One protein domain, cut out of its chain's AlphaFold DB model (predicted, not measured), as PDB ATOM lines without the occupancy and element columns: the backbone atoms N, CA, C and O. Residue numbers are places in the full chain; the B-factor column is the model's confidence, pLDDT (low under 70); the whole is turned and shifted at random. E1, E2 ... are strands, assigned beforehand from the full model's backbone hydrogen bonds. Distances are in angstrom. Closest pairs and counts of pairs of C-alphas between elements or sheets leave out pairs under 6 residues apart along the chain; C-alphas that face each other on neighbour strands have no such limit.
ATOM      1  N   VAL A 129     162.534 111.788 128.807       41.38
ATOM      2  CA  VAL A 129     161.170 111.724 128.275       41.38
ATOM      3  C   VAL A 129     160.854 110.267 127.987       41.38
ATOM      4  O   VAL A 129     161.443 109.677 127.082       41.38
ATOM      5  N   HIS A 130     159.894 109.700 128.710       43.75
ATOM      6  CA  HIS A 130     159.405 108.350 128.448       43.75
ATOM      7  C   HIS A 130     157.936 108.389 128.021       43.75
ATOM      8  O   HIS A 130     157.096 109.043 128.644       43.75
ATOM      9  N   GLN A 131     157.606 107.668 126.948       36.12
ATOM     10  CA  GLN A 131     156.229 107.491 126.499       36.12
ATOM     11  C   GLN A 131     155.662 106.220 127.141       36.12
ATOM     12  O   GLN A 131     155.878 105.113 126.657       36.12
ATOM     13  N   PHE A 132     154.952 106.372 128.260       36.50
ATOM     14  CA  PHE A 132     154.272 105.264 128.935       36.50
ATOM     15  C   PHE A 132     152.760 105.359 128.680       36.50
ATOM     16  O   PHE A 132     152.036 106.094 129.349       36.50
ATOM     17  N   GLY A 133     152.261 104.594 127.704       49.78
ATOM     18  CA  GLY A 133     150.839 104.584 127.334       49.78
ATOM     19  C   GLY A 133     150.403 105.811 126.517       49.78
ATOM     20  O   GLY A 133     151.110 106.237 125.612       49.78
ATOM     21  N   GLU A 134     149.214 106.356 126.810       53.00
ATOM     22  CA  GLU A 134     148.607 107.505 126.098       53.00
ATOM     23  C   GLU A 134     149.195 108.879 126.500       53.00
ATOM     24  O   GLU A 134     148.828 109.881 125.895       53.00
ATOM     25  N   GLN A 135     150.072 108.960 127.512       58.50
ATOM     26  CA  GLN A 135     150.607 110.228 128.039       58.50
ATOM     27  C   GLN A 135     152.132 110.313 127.925       58.50
ATOM     28  O   GLN A 135     152.844 109.319 128.091       58.50
ATOM     29  N   LYS A 136     152.633 111.527 127.678       68.75
ATOM     30  CA  LYS A 136     154.063 111.844 127.665       68.75
ATOM     31  C   LYS A 136     154.507 112.129 129.101       68.75
ATOM     32  O   LYS A 136     153.913 112.982 129.758       68.75
ATOM     33  N   MET A 137     155.511 111.416 129.608       69.50
ATOM     34  CA  MET A 137     156.025 111.637 130.962       69.50
ATOM     35  C   MET A 137     157.417 112.255 130.924       69.50
ATOM     36  O   MET A 137     158.298 111.772 130.213       69.50
ATOM     37  N   GLU A 138     157.591 113.319 131.702       76.06
ATOM     38  CA  GLU A 138     158.873 113.980 131.929       76.06
ATOM     39  C   GLU A 138     159.278 113.766 133.383       76.06
ATOM     40  O   GLU A 138     158.526 114.093 134.308       76.06
ATOM     41  N   LEU A 139     160.450 113.173 133.579       72.06
ATOM     42  CA  LEU A 139     160.937 112.837 134.905       72.06
ATOM     43  C   LEU A 139     161.755 113.986 135.513       72.06
ATOM     44  O   LEU A 139     162.501 114.682 134.817       72.06
ATOM     45  N   ILE A 140     161.573 114.209 136.817       74.12
ATOM     46  CA  ILE A 140     162.378 115.133 137.625       74.12
ATOM     47  C   ILE A 140     163.080 114.380 138.754       74.12
ATOM     48  O   ILE A 140     162.547 113.411 139.304       74.12
ATOM     49  N   HIS A 141     164.267 114.859 139.125       67.75
ATOM     50  CA  HIS A 141     165.072 114.242 140.171       67.75
ATOM     51  C   HIS A 141     164.330 114.191 141.516       67.75
ATOM     52  O   HIS A 141     163.731 115.179 141.950       67.75
ATOM     53  N   SER A 142     164.397 113.036 142.184       60.56
ATOM     54  CA  SER A 142     163.795 112.821 143.503       60.56
ATOM     55  C   SER A 142     164.564 113.592 144.579       60.56
ATOM     56  O   SER A 142     165.748 113.355 144.817       60.56
ATOM     57  N   TYR A 143     163.885 114.509 145.268       63.31
ATOM     58  CA  TYR A 143     164.464 115.208 146.412       63.31
ATOM     59  C   TYR A 143     164.250 114.404 147.697       63.31
ATOM     60  O   TYR A 143     163.113 114.230 148.155       63.31
ATOM     61  N   ARG A 144     165.354 113.968 148.320       59.31
ATOM     62  CA  ARG A 144     165.350 113.421 149.686       59.31
ATOM     63  C   ARG A 144     165.471 114.558 150.700       59.31
ATOM     64  O   ARG A 144     166.458 115.290 150.705       59.31
ATOM     65  N   GLY A 145     164.442 114.698 151.534       58.69
ATOM     66  CA  GLY A 145     164.355 115.731 152.566       58.69
ATOM     67  C   GLY A 145     165.427 115.609 153.654       58.69
ATOM     68  O   GLY A 145     166.113 114.595 153.795       58.69
ATOM     69  N   GLY A 146     165.563 116.673 154.445       61.91
ATOM     70  CA  GLY A 146     166.497 116.778 155.565       61.91
ATOM     71  C   GLY A 146     166.109 117.925 156.506       61.91
ATOM     72  O   GLY A 146     165.131 118.625 156.275       61.91
ATOM     73  N   PHE A 147     166.887 118.167 157.565       62.09
ATOM     74  CA  PHE A 147     166.590 119.227 158.552       62.09
ATOM     75  C   PHE A 147     166.725 120.668 158.023       62.09
ATOM     76  O   PHE A 147     166.425 121.626 158.739       62.09
ATOM     77  N   ARG A 148     167.208 120.857 156.792       76.00
ATOM     78  CA  ARG A 148     167.363 122.188 156.195       76.00
ATOM     79  C   ARG A 148     166.039 122.652 155.609       76.00
ATOM     80  O   ARG A 148     165.332 121.857 155.008       76.00
ATOM     81  N   ILE A 149     165.736 123.938 155.769       79.69
ATOM     82  CA  ILE A 149     164.622 124.581 155.067       79.69
ATOM     83  C   ILE A 149     164.957 124.556 153.578       79.69
ATOM     84  O   ILE A 149     166.008 125.062 153.174       79.69
ATOM     85  N   LEU A 150     164.090 123.934 152.789       76.56
ATOM     86  CA  LEU A 150     164.259 123.826 151.346       76.56
ATOM     87  C   LEU A 150     163.377 124.860 150.651       76.56
ATOM     88  O   LEU A 150     162.393 125.349 151.207       76.56
ATOM     89  N   GLN A 151     163.733 125.206 149.414       76.75
ATOM     90  CA  GLN A 151     162.786 125.910 148.558       76.75
ATOM     91  C   GLN A 151     161.568 125.003 148.334       76.75
ATOM     92  O   GLN A 151     161.740 123.786 148.209       76.75
ATOM     93  N   PRO A 152     160.346 125.559 148.305       79.88
ATOM     94  CA  PRO A 152     159.170 124.759 148.007       79.88
ATOM     95  C   PRO A 152     159.308 124.178 146.596       79.88
ATOM     96  O   PRO A 152     159.862 124.825 145.710       79.88
ATOM     97  N   ILE A 153     158.812 122.958 146.387       82.12
ATOM     98  CA  ILE A 153     158.866 122.251 145.101       82.12
ATOM     99  C   ILE A 153     157.485 121.657 144.829       82.12
ATOM    100  O   ILE A 153     156.847 121.112 145.729       82.12
ATOM    101  N   ILE A 154     157.020 121.760 143.584       86.81
ATOM    102  CA  ILE A 154     155.821 121.059 143.115       86.81
ATOM    103  C   ILE A 154     156.279 119.724 142.533       86.81
ATOM    104  O   ILE A 154     156.999 119.702 141.538       86.81
ATOM    105  N   ARG A 155     155.858 118.615 143.143       84.00
ATOM    106  CA  ARG A 155     156.357 117.278 142.780       84.00
ATOM    107  C   ARG A 155     155.781 116.737 141.484       84.00
ATOM    108  O   ARG A 155     156.462 116.030 140.749       84.00
ATOM    109  N   GLN A 156     154.501 117.007 141.239       89.31
ATOM    110  CA  GLN A 156     153.810 116.516 140.054       89.31
ATOM    111  C   GLN A 156     152.851 117.566 139.514       89.31
ATOM    112  O   GLN A 156     152.047 118.155 140.246       89.31
ATOM    113  N   TYR A 157     152.915 117.798 138.210       90.31
ATOM    114  CA  TYR A 157     152.015 118.717 137.532       90.31
ATOM    115  C   TYR A 157     151.904 118.392 136.047       90.31
ATOM    116  O   TYR A 157     152.792 117.811 135.434       90.31
ATOM    117  N   PHE A 158     150.779 118.783 135.467       87.75
ATOM    118  CA  PHE A 158     150.561 118.715 134.031       87.75
ATOM    119  C   PHE A 158     150.990 120.033 133.393       87.75
ATOM    120  O   PHE A 158     150.490 121.087 133.801       87.75
ATOM    121  N   VAL A 159     151.871 119.967 132.395       86.62
ATOM    122  CA  VAL A 159     152.271 121.131 131.578       86.62
ATOM    123  C   VAL A 159     151.171 121.476 130.584       86.62
ATOM    124  O   VAL A 159     150.845 122.640 130.390       86.62
ATOM    125  N   ASP A 160     150.560 120.450 130.005       82.81
ATOM    126  CA  ASP A 160     149.442 120.524 129.075       82.81
ATOM    127  C   ASP A 160     148.506 119.317 129.310       82.81
ATOM    128  O   ASP A 160     148.552 118.658 130.353       82.81
ATOM    129  N   SER A 161     147.580 119.031 128.396       77.69
ATOM    130  CA  SER A 161     146.660 117.897 128.551       77.69
ATOM    131  C   SER A 161     147.312 116.513 128.463       77.69
ATOM    132  O   SER A 161     146.696 115.547 128.918       77.69
ATOM    133  N   GLU A 162     148.513 116.411 127.902       79.31
ATOM    134  CA  GLU A 162     149.161 115.159 127.493       79.31
ATOM    135  C   GLU A 162     150.467 114.889 128.251       79.31
ATOM    136  O   GLU A 162     150.819 113.728 128.459       79.31
ATOM    137  N   THR A 163     151.140 115.946 128.709       84.31
ATOM    138  CA  THR A 163     152.464 115.907 129.328       84.31
ATOM    139  C   THR A 163     152.365 116.024 130.848       84.31
ATOM    140  O   THR A 163     151.939 117.054 131.388       84.31
ATOM    141  N   LEU A 164     152.771 114.962 131.547       86.75
ATOM    142  CA  LEU A 164     152.865 114.887 133.005       86.75
ATOM    143  C   LEU A 164     154.331 114.974 133.437       86.75
ATOM    144  O   LEU A 164     155.128 114.106 133.090       86.75
ATOM    145  N   VAL A 165     154.656 115.976 134.250       86.50
ATOM    146  CA  VAL A 165     155.943 116.055 134.949       86.50
ATOM    147  C   VAL A 165     155.802 115.348 136.289       86.50
ATOM    148  O   VAL A 165     154.877 115.651 137.052       86.50
ATOM    149  N   ARG A 166     156.692 114.395 136.575       85.06
ATOM    150  CA  ARG A 166     156.639 113.557 137.779       85.06
ATOM    151  C   ARG A 166     158.036 113.175 138.274       85.06
ATOM    152  O   ARG A 166     158.960 113.032 137.493       85.06
ATOM    153  N   GLU A 167     158.185 112.984 139.581       81.19
ATOM    154  CA  GLU A 167     159.419 112.449 140.173       81.19
ATOM    155  C   GLU A 167     159.746 111.020 139.718       81.19
ATOM    156  O   GLU A 167     158.848 110.186 139.587       81.19
ATOM    157  N   GLU A 168     161.041 110.749 139.537       72.69
ATOM    158  CA  GLU A 168     161.584 109.433 139.163       72.69
ATOM    159  C   GLU A 168     161.261 108.334 140.177       72.69
ATOM    160  O   GLU A 168     160.880 107.227 139.799       72.69
TER     161      GLU A 168
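Overview. This is residues 129 to 168 of the 639 residues of an uncharacterized protein of Gonapodya prolifera (strain JEL478) (UniProt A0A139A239). Little of this domain is regular: a small sheet of three strands sits at one end, and a long loop, residues 141 to 162, reaches out and folds back, with residues 144 to 152 sticking out. The printed part has 40 residues, 15 of them in strands E1, E2 and E3, and no named helix: all strand. The sheet, ordered E1, E2, E3, is mixed. The whole is a loose rod, 39 by 16 by 10 A, with radius of gyration of the C-alphas 12.4 A.

Along the chain. E2, residues 135 to 140, spans 16.0 A from C-alpha 135 at (150.607, 110.228, 128.039). E3, residues 163 to 167, spans 13.3 A, ending at (159.419, 112.449, 140.173). E1, residues 129 to 132, spans 9.5 A.

Arrangement. Inner strand E2 is parallel to E3 at 34 degrees; N 138 and O 164 are 2.9 A apart. E1 and E2 form an antiparallel hairpin at 137 degrees; N 130 and O 137 are 3.0 A apart. E1 and E3 are apart.

Size, cuts and confidence. The farthest C-alphas, Glu 134 and Phe 147, are 38.9 A apart. The printed part has no cut. The E2 to E3 link is long. Residues 129 to 137 and 141 to 147 have pLDDT under 70.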